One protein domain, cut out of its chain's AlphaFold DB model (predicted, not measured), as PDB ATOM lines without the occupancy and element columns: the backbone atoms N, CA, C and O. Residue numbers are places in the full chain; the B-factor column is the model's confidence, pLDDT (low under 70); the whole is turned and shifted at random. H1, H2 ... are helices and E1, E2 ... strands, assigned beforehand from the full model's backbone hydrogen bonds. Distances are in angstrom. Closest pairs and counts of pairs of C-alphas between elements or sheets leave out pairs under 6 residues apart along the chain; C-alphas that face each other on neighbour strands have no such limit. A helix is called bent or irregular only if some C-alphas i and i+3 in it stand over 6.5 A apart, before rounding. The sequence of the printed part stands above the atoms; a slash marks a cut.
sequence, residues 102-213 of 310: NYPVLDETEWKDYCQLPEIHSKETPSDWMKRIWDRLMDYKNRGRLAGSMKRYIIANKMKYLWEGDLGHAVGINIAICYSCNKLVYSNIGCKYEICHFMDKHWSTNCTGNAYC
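Overview. This is residues 102 to 213 of the 310 residues of an uncharacterized protein of Diversispora epigaea (UniProt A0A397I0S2). A small three-strand sheet, a meander of E1, E2 and E3, forms the middle, with the kinked helix H2 across one face and H4 slantwise over the opposite face. The long hairpin of E1 and E2 runs out to a turn at residues 161 to 168, at one end of the longest axis, while H1 and the very short H3 lie off the sheet, each near H2. The printed part has 112 residues with four named helices and three named strands, in the order H1 H2 H3 E1 E2 E3 H4. The sheet's order is E1, E2, E3, antiparallel throughout, and the class is mixed, helices and strands. The whole is compact, with a radius of gyration of the C-alphas of 14.3 A and spans of 46 by 34 by 26 A.

Arrangement. H1, residues 108 to 116, is not on the sheet. It is near H2, residues 126 to 142, with 9 pairs of C-alphas within 10 A. H2 is irregular, with C-alphas 132 and 135 7.6 A apart, and has a kink of 52 degrees near residue 133. H3, residues 148 to 151, is close to H2 but not clearly touching, the closest C-alphas being those of Lys 141 and Lys 151 at 6.7 A. E1, residues 153 to 160, and E2, residues 169 to 178, form an antiparallel hairpin at 151 degrees, with N 156 and O 175 at 2.8 A. E2 bends by 73 degrees at residue 174. E2 and E3, residues 183 to 186, form a second antiparallel hairpin at 128 degrees, with N 185 and O 176 at 2.7 A. H2 is on the sheet at a height of 5.9 A, over E2. It runs across the strands, at 83 degrees to E2 on the local plane, and its closest C-alphas to E2 are those of Met 130 and Ile 177, 7.3 A apart. H4, residues 197 to 206, is on the opposite face at a height of 9.9 A, over E3 and only just over E2, on which 3 of its C-alphas fall. The closest C-alphas of H4 and E3 are those of Val 185 and His 202, at 7.4 A. In H1 every O i to N i+4 pair is within hydrogen-bond range, in H2 11 of 13 and in H4 5 of 6; H3 is too short for such a pair.

Along the chain. H1 begins at C-alpha 108 (-16.259, 40.549, -56.830) and is 12.7 A long. H2 measures 22.6 A and H3 6.2 A. E1 spans 21.8 A from C-alpha 153 (-23.089, 26.147, -40.070), E2 23.4 A and E3 9.7 A. H4, 14.5 A long, ends at C-alpha 206 (-24.126, 15.645, -30.819).

Size, cuts and confidence. The C-alphas farthest apart, those of Glu 164 and Thr 208, are 45.9 A apart. The printed part has no cut, and no link is long. The mean pLDDT of the printed part is 80.1; residues 102 to 104, 160, 162 to 172 and 188 to 197 are under 70.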
ATOM      1  N   ASN A 102     -22.732  43.297 -40.403       52.62
ATOM      2  CA  ASN A 102     -21.526  43.579 -41.156       52.62
ATOM      3  C   ASN A 102     -21.448  42.495 -42.230       52.62
ATOM      4  O   ASN A 102     -20.907  41.411 -41.988       52.62
ATOM      5  N   TYR A 103     -22.056  42.764 -43.386       57.38
ATOM      6  CA  TYR A 103     -21.794  41.994 -44.586       57.38
ATOM      7  C   TYR A 103     -20.281  42.000 -44.797       57.38
ATOM      8  O   TYR A 103     -19.648  43.054 -44.659       57.38
ATOM      9  N   PRO A 104     -19.671  40.833 -45.043       63.66
ATOM     10  CA  PRO A 104     -18.252  40.787 -45.326       63.66
ATOM     11  C   PRO A 104     -17.993  41.688 -46.537       63.66
ATOM     12  O   PRO A 104     -18.665  41.568 -47.559       63.66
ATOM     13  N   VAL A 105     -17.051  42.622 -46.402       70.62
ATOM     14  CA  VAL A 105     -16.565  43.399 -47.544       70.62
ATOM     15  C   VAL A 105     -15.744  42.425 -48.381       70.62
ATOM     16  O   VAL A 105     -14.591  42.147 -48.052       70.62
ATOM     17  N   LEU A 106     -16.397  41.828 -49.373       76.06
ATOM     18  CA  LEU A 106     -15.807  40.899 -50.328       76.06
ATOM     19  C   LEU A 106     -15.618  41.629 -51.653       76.06
ATOM     20  O   LEU A 106     -16.485  42.405 -52.062       76.06
ATOM     21  N   ASP A 107     -14.493  41.380 -52.318       83.31
ATOM     22  CA  ASP A 107     -14.362  41.779 -53.717       83.31
ATOM     23  C   ASP A 107     -15.256  40.909 -54.622       83.31
ATOM     24  O   ASP A 107     -15.870  39.935 -54.184       83.31
ATOM     25  N   GLU A 108     -15.372  41.261 -55.903       81.50
ATOM     26  CA  GLU A 108     -16.259  40.549 -56.830       81.50
ATOM     27  C   GLU A 108     -15.881  39.064 -57.007       81.50
ATOM     28  O   GLU A 108     -16.748  38.213 -57.229       81.50
ATOM     29  N   THR A 109     -14.594  38.734 -56.894       82.44
ATOM     30  CA  THR A 109     -14.090  37.361 -57.029       82.44
ATOM     31  C   THR A 109     -14.411  36.556 -55.776       82.44
ATOM     32  O   THR A 109     -14.930  35.443 -55.865       82.44
ATOM     33  N   GLU A 110     -14.160  37.141 -54.609       82.62
ATOM     34  CA  GLU A 110     -14.489  36.568 -53.308       82.62
ATOM     35  C   GLU A 110     -16.000  36.407 -53.130       82.62
ATOM     36  O   GLU A 110     -16.452  35.400 -52.594       82.62
ATOM     37  N   TRP A 111     -16.810  37.343 -53.630       80.81
ATOM     38  CA  TRP A 111     -18.267  37.228 -53.608       80.81
ATOM     39  C   TRP A 111     -18.757  36.047 -54.454       80.81
ATOM     40  O   TRP A 111     -19.583  35.256 -53.994       80.81
ATOM     41  N   LYS A 112     -18.214  35.874 -55.669       82.44
ATOM     42  CA  LYS A 112     -18.542  34.727 -56.534       82.44
ATOM     43  C   LYS A 112     -18.177  33.400 -55.872       82.44
ATOM     44  O   LYS A 112     -18.985  32.476 -55.894       82.44
ATOM     45  N   ASP A 113     -16.998  33.316 -55.262       84.62
ATOM     46  CA  ASP A 113     -16.560  32.129 -54.523       84.62
ATOM     47  C   ASP A 113     -17.440  31.867 -53.287       84.62
ATOM     48  O   ASP A 113     -17.904  30.747 -53.074       84.62
ATOM     49  N   TYR A 114     -17.768  32.913 -52.523       84.81
ATOM     50  CA  TYR A 114     -18.650  32.839 -51.358       84.81
ATOM     51  C   TYR A 114     -20.035  32.281 -51.712       84.81
ATOM     52  O   TYR A 114     -20.552  31.403 -51.014       84.81
ATOM     53  N   CYS A 115     -20.625  32.737 -52.820       81.81
ATOM     54  CA  CYS A 115     -21.919  32.253 -53.304       81.81
ATOM     55  C   CYS A 115     -21.904  30.776 -53.729       81.81
ATOM     56  O   CYS A 115     -22.955  30.138 -53.698       81.81
ATOM     57  N   GLN A 116     -20.740  30.222 -54.087       85.62
ATOM     58  CA  GLN A 116     -20.590  28.821 -54.502       85.62
ATOM     59  C   GLN A 116     -20.378  27.856 -53.327       85.62
ATOM     60  O   GLN A 116     -20.536  26.647 -53.496       85.62
ATOM     61  N   LEU A 117     -20.050  28.347 -52.122       89.31
ATOM     62  CA  LEU A 117     -19.826  27.488 -50.949       89.31
ATOM     63  C   LEU A 117     -21.038  26.594 -50.619       89.31
ATOM     64  O   LEU A 117     -20.843  25.403 -50.369       89.31
ATOM     65  N   PRO A 118     -22.291  27.091 -50.629       88.75
ATOM     66  CA  PRO A 118     -23.452  26.246 -50.373       88.75
ATOM     67  C   PRO A 118     -23.723  25.223 -51.482       88.75
ATOM     68  O   PRO A 118     -24.411  24.241 -51.234       88.75
ATOM     69  N   GLU A 119     -23.255  25.439 -52.709       88.06
ATOM     70  CA  GLU A 119     -23.729  24.691 -53.874       88.06
ATOM     71  C   GLU A 119     -23.164  23.265 -53.928       88.06
ATOM     72  O   GLU A 119     -21.948  23.071 -53.984       88.06
ATOM     73  N   ILE A 120     -24.052  22.263 -53.957       87.25
ATOM     74  CA  ILE A 120     -23.694  20.871 -54.268       87.25
ATOM     75  C   ILE A 120     -23.879  20.624 -55.762       87.25
ATOM     76  O   ILE A 120     -24.987  20.754 -56.294       87.25
ATOM     77  N   HIS A 121     -22.813  20.186 -56.431       87.19
ATOM     78  CA  HIS A 121     -22.870  19.863 -57.854       87.19
ATOM     79  C   HIS A 121     -23.637  18.556 -58.105       87.19
ATOM     80  O   HIS A 121     -23.642  17.637 -57.290       87.19
ATOM     81  N   SER A 122     -24.268  18.422 -59.274       80.06
ATOM     82  CA  SER A 122     -25.170  17.300 -59.594       80.06
ATOM     83  C   SER A 122     -24.549  15.899 -59.484       80.06
ATOM     84  O   SER A 122     -25.280  14.936 -59.261       80.06
ATOM     85  N   LYS A 123     -23.223  15.782 -59.624       85.50
ATOM     86  CA  LYS A 123     -22.460  14.522 -59.525       85.50
ATOM     87  C   LYS A 123     -21.744  14.340 -58.183       85.50
ATOM     88  O   LYS A 123     -21.029  13.362 -58.004       85.50
ATOM     89  N   GLU A 124     -21.889  15.291 -57.271       89.19
ATOM     90  CA  GLU A 124     -21.127  15.359 -56.032       89.19
ATOM     91  C   GLU A 124     -21.930  14.769 -54.867       89.19
ATOM     92  O   GLU A 124     -23.103  15.099 -54.672       89.19
ATOM     93  N   THR A 125     -21.313  13.890 -54.072       91.25
ATOM     94  CA  THR A 125     -21.933  13.451 -52.816       91.25
ATOM     95  C   THR A 125     -21.801  14.546 -51.750       91.25
ATOM     96  O   THR A 125     -20.883  15.362 -51.810       91.25
ATOM     97  N   PRO A 126     -22.639  14.561 -50.699       91.19
ATOM     98  CA  PRO A 126     -22.477  15.509 -49.592       91.19
ATOM     99  C   PRO A 126     -21.080  15.487 -48.951       91.19
ATOM    100  O   PRO A 126     -20.589  16.512 -48.482       91.19
ATOM    101  N   SER A 127     -20.434  14.319 -48.929       93.38
ATOM    102  CA  SER A 127     -19.065  14.164 -48.434       93.38
ATOM    103  C   SER A 127     -18.032  14.773 -49.373       93.38
ATOM    104  O   SER A 127     -17.081  15.388 -48.891       93.38
ATOM    105  N   ASP A 128     -18.217  14.637 -50.684       95.00
ATOM    106  CA  ASP A 128     -17.342  15.260 -51.681       95.00
ATOM    107  C   ASP A 128     -17.483  16.786 -51.652       95.00
ATOM    108  O   ASP A 128     -16.473  17.484 -51.595       95.00
ATOM    109  N   TRP A 129     -18.719  17.287 -51.532       94.12
ATOM    110  CA  TRP A 129     -19.017  18.710 -51.338       94.12
ATOM    111  C   TRP A 129     -18.295  19.276 -50.125       94.12
ATOM    112  O   TRP A 129     -17.556  20.253 -50.241       94.12
ATOM    113  N   MET A 130     -18.451  18.626 -48.965       94.56
ATOM    114  CA  MET A 130     -17.774  19.052 -47.746       94.56
ATOM    115  C   MET A 130     -16.262  19.114 -47.955       94.56
ATOM    116  O   MET A 130     -15.670  20.126 -47.605       94.56
ATOM    117  N   LYS A 131     -15.644  18.081 -48.547       95.25
ATOM    118  CA  LYS A 131     -14.197  18.063 -48.821       95.25
ATOM    119  C   LYS A 131     -13.773  19.200 -49.748       95.25
ATOM    120  O   LYS A 131     -12.782  19.860 -49.459       95.25
ATOM    121  N   ARG A 132     -14.522  19.448 -50.827       94.88
ATOM    122  CA  ARG A 132     -14.215  20.492 -51.812       94.88
ATOM    123  C   ARG A 132     -14.207  21.882 -51.188       94.88
ATOM    124  O   ARG A 132     -13.314  22.673 -51.480       94.88
ATOM    125  N   ILE A 133     -15.203  22.194 -50.361       94.12
ATOM    126  CA  ILE A 133     -15.348  23.548 -49.819       94.12
ATOM    127  C   ILE A 133     -14.599  23.755 -48.501       94.12
ATOM    128  O   ILE A 133     -14.463  24.901 -48.084       94.12
ATOM    129  N   TRP A 134     -14.155  22.688 -47.822       94.25
ATOM    130  CA  TRP A 134     -13.732  22.745 -46.418       94.25
ATOM    131  C   TRP A 134     -12.654  23.793 -46.147       94.25
ATOM    132  O   TRP A 134     -12.839  24.650 -45.283       94.25
ATOM    133  N   ASP A 135     -11.553  23.751 -46.896       93.69
ATOM    134  CA  ASP A 135     -10.402  24.621 -46.647       93.69
ATOM    135  C   ASP A 135     -10.751  26.092 -46.887       93.69
ATOM    136  O   ASP A 135     -10.458  26.946 -46.048       93.69
ATOM    137  N   ARG A 136     -11.474  26.382 -47.978       92.31
ATOM    138  CA  ARG A 136     -11.986  27.731 -48.265       92.31
ATOM    139  C   ARG A 136     -12.950  28.190 -47.181       92.31
ATOM    140  O   ARG A 136     -12.784  29.266 -46.620       92.31
ATOM    141  N   LEU A 137     -13.927  27.359 -46.833       91.94
ATOM    142  CA  LEU A 137     -14.921  27.665 -45.812       91.94
ATOM    143  C   LEU A 137     -14.271  27.998 -44.463       91.94
ATOM    144  O   LEU A 137     -14.689  28.942 -43.790       91.94
ATOM    145  N   MET A 138     -13.241  27.245 -44.069       91.62
ATOM    146  CA  MET A 138     -12.484  27.519 -42.851       91.62
ATOM    147  C   MET A 138     -11.652  28.803 -42.959       91.62
ATOM    148  O   MET A 138     -11.581  29.532 -41.971       91.62
ATOM    149  N   ASP A 139     -11.091  29.144 -44.124       91.75
ATOM    150  CA  ASP A 139     -10.420  30.437 -44.343       91.75
ATOM    151  C   ASP A 139     -11.391  31.620 -44.163       91.75
ATOM    152  O   ASP A 139     -11.134  32.500 -43.336       91.75
ATOM    153  N   TYR A 140     -12.568  31.593 -44.808       89.81
ATOM    154  CA  TYR A 140     -13.604  32.620 -44.605       89.81
ATOM    155  C   TYR A 140     -14.029  32.719 -43.139       89.81
ATOM    156  O   TYR A 140     -14.167  33.820 -42.596       89.81
ATOM    157  N   LYS A 141     -14.219  31.574 -42.472       87.69
ATOM    158  CA  LYS A 141     -14.576  31.525 -41.050       87.69
ATOM    159  C   LYS A 141     -13.506  32.182 -40.181       87.69
ATOM    160  O   LYS A 141     -13.836  33.020 -39.343       87.69
ATOM    161  N   ASN A 142     -12.242  31.820 -40.384       88.88
ATOM    162  CA  ASN A 142     -11.118  32.291 -39.576       88.88
ATOM    163  C   ASN A 142     -10.836  33.783 -39.793       88.88
ATOM    164  O   ASN A 142     -10.430  34.468 -38.858       88.88
ATOM    165  N   ARG A 143     -11.126  34.312 -40.989       87.12
ATOM    166  CA  ARG A 143     -11.066  35.752 -41.291       87.12
ATOM    167  C   ARG A 143     -12.297  36.534 -40.823       87.12
ATOM    168  O   ARG A 143     -12.367  37.739 -41.045       87.12
ATOM    169  N   GLY A 144     -13.285  35.873 -40.216       85.06
ATOM    170  CA  GLY A 144     -14.528  36.511 -39.775       85.06
ATOM    171  C   GLY A 144     -15.427  36.981 -40.923       85.06
ATOM    172  O   GLY A 144     -16.263  37.856 -40.721       85.06
ATOM    173  N   ARG A 145     -15.272  36.400 -42.120       85.69
ATOM    174  CA  ARG A 145     -15.960  36.800 -43.358       85.69
ATOM    175  C   ARG A 145     -17.252  36.030 -43.635       85.69
ATOM    176  O   ARG A 145     -17.814  36.145 -44.714       85.69
ATOM    177  N   LEU A 146     -17.732  35.234 -42.685       85.38
ATOM    178  CA  LEU A 146     -19.029  34.565 -42.797       85.38
ATOM    179  C   LEU A 146     -20.136  35.461 -42.236       85.38
ATOM    180  O   LEU A 146     -19.982  36.033 -41.155       85.38
ATOM    181  N   ALA A 147     -21.264  35.552 -42.937       79.19
ATOM    182  CA  ALA A 147     -22.419  36.343 -42.512       79.19
ATOM    183  C   ALA A 147     -23.475  35.499 -41.773       79.19
ATOM    184  O   ALA A 147     -23.566  34.285 -41.946       79.19
ATOM    185  N   GLY A 148     -24.291  36.148 -40.937       78.69
ATOM    186  CA  GLY A 148     -25.515  35.567 -40.369       78.69
ATOM    187  C   GLY A 148     -25.366  34.167 -39.752       78.69
ATOM    188  O   GLY A 148     -24.548  33.928 -38.857       78.69
ATOM    189  N   SER A 149     -26.208  33.233 -40.207       75.62
ATOM    190  CA  SER A 149     -26.200  31.822 -39.793       75.62
ATOM    191  C   SER A 149     -24.958  31.063 -40.266       75.62
ATOM    192  O   SER A 149     -24.501  30.172 -39.539       75.62
ATOM    193  N   MET A 150     -24.360  31.480 -41.392       81.69
ATOM    194  CA  MET A 150     -23.173  30.851 -41.976       81.69
ATOM    195  C   MET A 150     -21.973  30.876 -41.048       81.69
ATOM    196  O   MET A 150     -21.107  30.034 -41.208       81.69
ATOM    197  N   LYS A 151     -21.935  31.750 -40.033       84.81
ATOM    198  CA  LYS A 151     -20.902  31.744 -38.980       84.81
ATOM    199  C   LYS A 151     -20.845  30.440 -38.173       84.81
ATOM    200  O   LYS A 151     -19.804  30.116 -37.607       84.81
ATOM    201  N   ARG A 152     -21.957  29.701 -38.092       85.62
ATOM    202  CA  ARG A 152     -22.114  28.515 -37.226       85.62
ATOM    203  C   ARG A 152     -22.241  27.211 -38.012       85.62
ATOM    204  O   ARG A 152     -21.832  26.156 -37.521       85.62
ATOM    205  N   TYR A 153     -22.864  27.279 -39.181       88.69
ATOM    206  CA  TYR A 153     -23.089  26.147 -40.070       88.69
ATOM    207  C   TYR A 153     -23.389  26.649 -41.479       88.69
ATOM    208  O   TYR A 153     -23.989  27.709 -41.621       88.69
ATOM    209  N   ILE A 154     -23.045  25.872 -42.500       89.25
ATOM    210  CA  ILE A 154     -23.468  26.136 -43.881       89.25
ATOM    211  C   ILE A 154     -24.470  25.073 -44.308       89.25
ATOM    212  O   ILE A 154     -24.288  23.888 -44.021       89.25
ATOM    213  N   ILE A 155     -25.549  25.511 -44.943       87.50
ATOM    214  CA  ILE A 155     -26.576  24.638 -45.508       87.50
ATOM    215  C   ILE A 155     -26.191  24.406 -46.957       87.50
ATOM    216  O   ILE A 155     -25.833  25.350 -47.655       87.50
ATOM    217  N   ALA A 156     -26.257  23.158 -47.391       88.00
ATOM    218  CA  ALA A 156     -26.084  22.850 -48.789       88.00
ATOM    219  C   ALA A 156     -27.306  23.314 -49.582       88.00
ATOM    220  O   ALA A 156     -28.447  23.141 -49.158       88.00
ATOM    221  N   ASN A 157     -27.061  23.848 -50.764       84.44
ATOM    222  CA  ASN A 157     -28.057  24.282 -51.716       84.44
ATOM    223  C   ASN A 157     -27.955  23.419 -52.967       84.44
ATOM    224  O   ASN A 157     -26.868  23.032 -53.400       84.44
ATOM    225  N   LYS A 158     -29.106  23.153 -53.578       77.88
ATOM    226  CA  LYS A 158     -29.180  22.612 -54.929       77.88
ATOM    227  C   LYS A 158     -29.865  23.634 -55.818       77.88
ATOM    228  O   LYS A 158     -30.958  24.099 -55.486       77.88
ATOM    229  N   MET A 159     -29.236  23.957 -56.940       72.56
ATOM    230  CA  MET A 159     -29.841  24.831 -57.935       72.56
ATOM    231  C   MET A 159     -31.040  24.119 -58.562       72.56
ATOM    232  O   MET A 159     -30.930  22.980 -59.033       72.56
ATOM    233  N   LYS A 160     -32.210  24.754 -58.511       69.06
ATOM    234  CA  LYS A 160     -33.410  24.299 -59.211       69.06
ATOM    235  C   LYS A 160     -33.737  25.272 -60.328       69.06
ATOM    236  O   LYS A 160     -33.841  26.470 -60.088       69.06
ATOM    237  N   TYR A 161     -33.972  24.725 -61.509       70.31
ATOM    238  CA  TYR A 161     -34.412  25.460 -62.687       70.31
ATOM    239  C   TYR A 161     -35.875  25.110 -62.936       70.31
ATOM    240  O   TYR A 161     -36.223  23.927 -62.969       70.31
ATOM    241  N   LEU A 162     -36.743  26.116 -63.031       65.62
ATOM    242  CA  LEU A 162     -38.166  25.904 -63.304       65.62
ATOM    243  C   LEU A 162     -38.425  25.640 -64.794       65.62
ATOM    244  O   LEU A 162     -39.386  24.950 -65.121       65.62
ATOM    245  N   TRP A 163     -37.574  26.161 -65.684       64.19
ATOM    246  CA  TRP A 163     -37.645  25.980 -67.137       64.19
ATOM    247  C   TRP A 163     -36.285  26.274 -67.800       64.19
ATOM    248  O   TRP A 163     -35.360  26.786 -67.167       64.19
ATOM    249  N   GLU A 164     -36.149  25.906 -69.074       51.91
ATOM    250  CA  GLU A 164     -34.908  26.013 -69.850       51.91
ATOM    251  C   GLU A 164     -34.630  27.481 -70.230       51.91
ATOM    252  O   GLU A 164     -35.276  28.036 -71.114       51.91
ATOM    253  N   GLY A 165     -33.716  28.132 -69.500       58.69
ATOM    254  CA  GLY A 165     -33.441  29.578 -69.583       58.69
ATOM    255  C   GLY A 165     -33.656  30.343 -68.267       58.69
ATOM    256  O   GLY A 165     -33.347  31.531 -68.195       58.69
ATOM    257  N   ASP A 166     -34.143  29.668 -67.220       61.19
ATOM    258  CA  ASP A 166     -34.231  30.207 -65.861       61.19
ATOM    259  C   ASP A 166     -32.824  30.438 -65.269       61.19
ATOM    260  O   ASP A 166     -31.929  29.602 -65.418       61.19
ATOM    261  N   LEU A 167     -32.635  31.548 -64.545       59.62
ATOM    262  CA  LEU A 167     -31.401  31.821 -63.790       59.62
ATOM    263  C   LEU A 167     -31.191  30.805 -62.656       59.62
ATOM    264  O   LEU A 167     -30.079  30.674 -62.146       59.62
ATOM    265  N   GLY A 168     -32.243  30.058 -62.312       58.91
ATOM    266  CA  GLY A 168     -32.250  29.039 -61.280       58.91
ATOM    267  C   GLY A 168     -32.336  29.658 -59.889       58.91
ATOM    268  O   GLY A 168     -31.815  30.738 -59.620       58.91
ATOM    269  N   HIS A 169     -33.003  28.964 -58.974       63.94
ATOM    270  CA  HIS A 169     -33.060  29.354 -57.571       63.94
ATOM    271  C   HIS A 169     -32.355  28.304 -56.713       63.94
ATOM    272  O   HIS A 169     -32.591  27.097 -56.837       63.94
ATOM    273  N   ALA A 170     -31.477  28.772 -55.828       63.25
ATOM    274  CA  ALA A 170     -30.781  27.926 -54.874       63.25
ATOM    275  C   ALA A 170     -31.768  27.469 -53.793       63.25
ATOM    276  O   ALA A 170     -32.210  28.258 -52.959       63.25
ATOM    277  N   VAL A 171     -32.126  26.185 -53.799       66.38
ATOM    278  CA  VAL A 171     -32.968  25.603 -52.752       66.38
ATOM    279  C   VAL A 171     -32.077  24.941 -51.721       66.38
ATOM    280  O   VAL A 171     -31.397  23.961 -52.032       66.38
ATOM    281  N   GLY A 172     -32.128  25.448 -50.488       65.06
ATOM    282  CA  GLY A 172     -31.537  24.782 -49.332       65.06
ATOM    283  C   GLY A 172     -32.052  23.354 -49.224       65.06
ATOM    284  O   GLY A 172     -33.250  23.121 -49.047       65.06
ATOM    285  N   ILE A 173     -31.146  22.394 -49.365       74.50
ATOM    286  CA  ILE A 173     -31.428  20.990 -49.107       74.50
ATOM    287  C   ILE A 173     -31.184  20.694 -47.628       74.50
ATOM    288  O   ILE A 173     -30.520  21.443 -46.914       74.50
ATOM    289  N   ASN A 174     -31.723  19.582 -47.137       80.94
ATOM    290  CA  ASN A 174     -31.684  19.244 -45.713       80.94
ATOM    291  C   ASN A 174     -30.334  18.666 -45.256       80.94
ATOM    292  O   ASN A 174     -30.281  17.697 -44.496       80.94
ATOM    293  N   ILE A 175     -29.246  19.236 -45.761       87.94
ATOM    294  CA  ILE A 175     -27.873  18.849 -45.473       87.94
ATOM    295  C   ILE A 175     -27.156  20.106 -45.003       87.94
ATOM    296  O   ILE A 175     -27.223  21.142 -45.655       87.94
ATOM    297  N   ALA A 176     -26.470  20.026 -43.869       90.31
ATOM    298  CA  ALA A 176     -25.640  21.116 -43.378       90.31
ATOM    299  C   ALA A 176     -24.301  20.608 -42.857       90.31
ATOM    300  O   ALA A 176     -24.187  19.477 -42.393       90.31
ATOM    301  N   ILE A 177     -23.297  21.474 -42.877       91.88
ATOM    302  CA  ILE A 177     -22.016  21.241 -42.220       91.88
ATOM    303  C   ILE A 177     -22.034  21.977 -40.885       91.88
ATOM    304  O   ILE A 177     -22.151  23.201 -40.833       91.88
ATOM    305  N   CYS A 178     -21.900  21.230 -39.793       91.00
ATOM    306  CA  CYS A 178     -21.796  21.791 -38.453       91.00
ATOM    307  C   CYS A 178     -20.335  22.089 -38.109       91.00
ATOM    308  O   CYS A 178     -19.529  21.166 -38.003       91.00
ATOM    309  N   TYR A 179     -19.992  23.350 -37.841       88.69
ATOM    310  CA  TYR A 179     -18.605  23.723 -37.519       88.69
ATOM    311  C   TYR A 179     -18.183  23.366 -36.096       88.69
ATOM    312  O   TYR A 179     -17.002  23.410 -35.772       88.69
ATOM    313  N   SER A 180     -19.142  23.059 -35.222       86.81
ATOM    314  CA  SER A 180     -18.855  22.680 -33.834       86.81
ATOM    315  C   SER A 180     -18.335  21.250 -33.716       86.81
ATOM    316  O   SER A 180     -17.682  20.919 -32.732       86.81
ATOM    317  N   CYS A 181     -18.651  20.390 -34.685       89.25
ATOM    318  CA  CYS A 181     -18.236  18.988 -34.687       89.25
ATOM    319  C   CYS A 181     -17.614  18.537 -36.013       89.25
ATOM    320  O   CYS A 181     -17.229  17.377 -36.115       89.25
ATOM    321  N   ASN A 182     -17.519  19.434 -37.001       91.25
ATOM    322  CA  ASN A 182     -16.992  19.192 -38.343       91.25
ATOM    323  C   ASN A 182     -17.653  17.982 -39.021       91.25
ATOM    324  O   ASN A 182     -16.978  17.126 -39.586       91.25
ATOM    325  N   LYS A 183     -18.983  17.876 -38.915       91.69
ATOM    326  CA  LYS A 183     -19.759  16.766 -39.490       91.69
ATOM    327  C   LYS A 183     -20.909  17.266 -40.346       91.69
ATOM    328  O   LYS A 183     -21.498  18.314 -40.067       91.69
ATOM    329  N   LEU A 184     -21.257  16.442 -41.332       92.75
ATOM    330  CA  LEU A 184     -22.503  16.547 -42.077       92.75
ATOM    331  C   LEU A 184     -23.689  16.217 -41.170       92.75
ATOM    332  O   LEU A 184     -23.676  15.250 -40.404       92.75
ATOM    333  N   VAL A 185     -24.723  17.036 -41.276       90.50
ATOM    334  CA  VAL A 185     -25.977  16.928 -40.547       90.50
ATOM    335  C   VAL A 185     -27.087  16.786 -41.567       90.50
ATOM    336  O   VAL A 185     -27.300  17.676 -42.382       90.50
ATOM    337  N   TYR A 186     -27.793  15.665 -41.488       89.06
ATOM    338  CA  TYR A 186     -28.927  15.359 -42.345       89.06
ATOM    339  C   TYR A 186     -30.226  15.601 -41.585       89.06
ATOM    340  O   TYR A 186     -30.331  15.297 -40.392       89.06
ATOM    341  N   SER A 187     -31.228  16.126 -42.277       80.44
ATOM    342  CA  SER A 187     -32.568  16.316 -41.738       80.44
ATOM    343  C   SER A 187     -33.619  15.820 -42.727       80.44
ATOM    344  O   SER A 187     -33.484  15.949 -43.936       80.44
ATOM    345  N   ASN A 188     -34.715  15.273 -42.213       68.56
ATOM    346  CA  ASN A 188     -35.910  15.014 -43.026       68.56
ATOM    347  C   ASN A 188     -36.885  16.202 -42.973       68.56
ATOM    348  O   ASN A 188     -37.890  16.228 -43.673       68.56
ATOM    349  N   ILE A 189     -36.582  17.193 -42.132       65.56
ATOM    350  CA  ILE A 189     -37.349  18.420 -41.954       65.56
ATOM    351  C   ILE A 189     -36.670  19.513 -42.783       65.56
ATOM    352  O   ILE A 189     -35.501  19.825 -42.539       65.56
ATOM    353  N   GLY A 190     -37.429  20.072 -43.730       58.53
ATOM    354  CA  GLY A 190     -37.070  21.242 -44.536       58.53
ATOM    355  C   GLY A 190     -36.563  22.418 -43.704       58.53
ATOM    356  O   GLY A 190     -37.136  22.704 -42.650       58.53
ATOM    357  N   CYS A 191     -35.559  23.151 -44.188       61.03
ATOM    358  CA  CYS A 191     -35.352  24.521 -43.713       61.03
ATOM    359  C   CYS A 191     -36.488  25.388 -44.263       61.03
ATOM    360  O   CYS A 191     -36.623  25.553 -45.473       61.03
ATOM    361  N   LYS A 192     -37.338  25.917 -43.380       54.12
ATOM    362  CA  LYS A 192     -38.332  26.932 -43.742       54.12
ATOM    363  C   LYS A 192     -37.756  28.297 -43.382       54.12
ATOM    364  O   LYS A 192     -37.304  28.469 -42.254       54.12
ATOM    365  N   TYR A 193     -37.789  29.239 -44.326       51.88
ATOM    366  CA  TYR A 193     -37.388  30.635 -44.105       51.88
ATOM    367  C   TYR A 193     -35.975  30.783 -43.508       51.88
ATOM    368  O   TYR A 193     -35.803  31.473 -42.511       51.88
ATOM    369  N   GLU A 194     -34.986  30.060 -44.054       50.66
ATOM    370  CA  GLU A 194     -33.558  30.138 -43.662       50.66
ATOM    371  C   GLU A 194     -33.232  29.754 -42.201       50.66
ATOM    372  O   GLU A 194     -32.069  29.723 -41.793       50.66
ATOM    373  N   ILE A 195     -34.239  29.369 -41.410       58.12
ATOM    374  CA  ILE A 195     -34.077  28.913 -40.030       58.12
ATOM    375  C   ILE A 195     -34.106  27.385 -40.011       58.12
ATOM    376  O   ILE A 195     -35.154  26.733 -40.013       58.12
ATOM    377  N   CYS A 196     -32.924  26.782 -39.939       66.12
ATOM    378  CA  CYS A 196     -32.791  25.336 -39.841       66.12
ATOM    379  C   CYS A 196     -32.881  24.874 -38.380       66.12
ATOM    380  O   CYS A 196     -31.875  24.615 -37.721       66.12
ATOM    381  N   HIS A 197     -34.108  24.712 -37.870       68.75
ATOM    382  CA  HIS A 197     -34.359  24.174 -36.522       68.75
ATOM    383  C   HIS A 197     -33.717  22.800 -36.266       68.75
ATOM    384  O   HIS A 197     -33.490  22.428 -35.114       68.75
ATOM    385  N   PHE A 198     -33.401  22.035 -37.314       79.81
ATOM    386  CA  PHE A 198     -32.717  20.756 -37.151       79.81
ATOM    387  C   PHE A 198     -31.294  20.915 -36.591       79.81
ATOM    388  O   PHE A 198     -30.812  20.015 -35.899       79.81
ATOM    389  N   MET A 199     -30.645  22.064 -36.813       85.94
ATOM    390  CA  MET A 199     -29.327  22.352 -36.245       85.94
ATOM    391  C   MET A 199     -29.386  22.494 -34.727       85.94
ATOM    392  O   MET A 199     -28.527  21.946 -34.041       85.94
ATOM    393  N   ASP A 200     -30.442  23.107 -34.184       83.62
ATOM    394  CA  ASP A 200     -30.655  23.180 -32.732       83.62
ATOM    395  C   ASP A 200     -30.712  21.776 -32.112       83.62
ATOM    396  O   ASP A 200     -30.095  21.515 -31.075       83.62
ATOM    397  N   LYS A 201     -31.407  20.840 -32.776       85.06
ATOM    398  CA  LYS A 201     -31.482  19.438 -32.340       85.06
ATOM    399  C   LYS A 201     -30.107  18.777 -32.382       85.06
ATOM    400  O   LYS A 201     -29.702  18.159 -31.393       85.06
ATOM    401  N   HIS A 202     -29.379  18.937 -33.487       88.56
ATOM    402  CA  HIS A 202     -28.024  18.413 -33.629       88.56
ATOM    403  C   HIS A 202     -27.090  18.950 -32.534       88.56
ATOM    404  O   HIS A 202     -26.402  18.176 -31.871       88.56
ATOM    405  N   TRP A 203     -27.100  20.255 -32.273       87.19
ATOM    406  CA  TRP A 203     -26.277  20.870 -31.233       87.19
ATOM    407  C   TRP A 203     -26.628  20.379 -29.827       87.19
ATOM    408  O   TRP A 203     -25.732  20.084 -29.038       87.19
ATOM    409  N   SER A 204     -27.919  20.203 -29.538       85.06
ATOM    410  CA  SER A 204     -28.405  19.736 -28.231       85.06
ATOM    411  C   SER A 204     -28.049  18.283 -27.887       85.06
ATOM    412  O   SER A 204     -28.304  17.835 -26.768       85.06
ATOM    413  N   THR A 205     -27.506  17.524 -28.842       84.62
ATOM    414  CA  THR A 205     -27.268  16.080 -28.693       84.62
ATOM    415  C   THR A 205     -25.853  15.665 -29.077       84.62
ATOM    416  O   THR A 205     -25.216  14.914 -28.342       84.62
ATOM    417  N   ASN A 206     -25.330  16.183 -30.187       85.94
ATOM    418  CA  ASN A 206     -24.126  15.645 -30.819       85.94
ATOM    419  C   ASN A 206     -22.878  16.508 -30.606       85.94
ATOM    420  O   ASN A 206     -21.765  15.998 -30.710       85.94
ATOM    421  N   CYS A 207     -23.038  17.802 -30.317       86.69
ATOM    422  CA  CYS A 207     -21.908  18.718 -30.157       86.69
ATOM    423  C   CYS A 207     -21.423  18.780 -28.707       86.69
ATOM    424  O   CYS A 207     -22.220  18.849 -27.778       86.69
ATOM    425  N   THR A 208     -20.106  18.763 -28.514       77.31
ATOM    426  CA  THR A 208     -19.448  18.794 -27.197       77.31
ATOM    427  C   THR A 208     -19.093  20.202 -26.736       77.31
ATOM    428  O   THR A 208     -19.152  20.487 -25.543       77.31
ATOM    429  N   GLY A 209     -18.726  21.079 -27.671       73.75
ATOM    430  CA  GLY A 209     -18.319  22.452 -27.383       73.75
ATOM    431  C   GLY A 209     -19.475  23.450 -27.373       73.75
ATOM    432  O   GLY A 209     -20.567  23.177 -27.869       73.75
ATOM    433  N   ASN A 210     -19.195  24.642 -26.853       75.00
ATOM    434  CA  ASN A 210     -20.079  25.807 -26.911       75.00
ATOM    435  C   ASN A 210     -19.839  26.669 -28.164       75.00
ATOM    436  O   ASN A 210     -20.361  27.769 -28.230       75.00
ATOM    437  N   ALA A 211     -19.086  26.194 -29.163       74.00
ATOM    438  CA  ALA A 211     -18.696  26.988 -30.336       74.00
ATOM    439  C   ALA A 211     -19.885  27.523 -31.163       74.00
ATOM    440  O   ALA A 211     -19.737  28.489 -31.902       74.00
ATOM    441  N   TYR A 212     -21.070  26.915 -31.036       77.19
ATOM    442  CA  TYR A 212     -22.313  27.401 -31.652       77.19
ATOM    443  C   TYR A 212     -23.086  28.406 -30.778       77.19
ATOM    444  O   TYR A 212     -24.097  28.963 -31.209       77.19
ATOM    445  N   CYS A 213     -22.664  28.591 -29.529       78.62
ATOM    446  CA  CYS A 213     -23.165  29.609 -28.623       78.62
ATOM    447  C   CYS A 213     -22.269  30.839 -28.760       78.62
ATOM    448  O   CYS A 213     -21.161  30.869 -28.242       78.62
TER     449      CYS A 213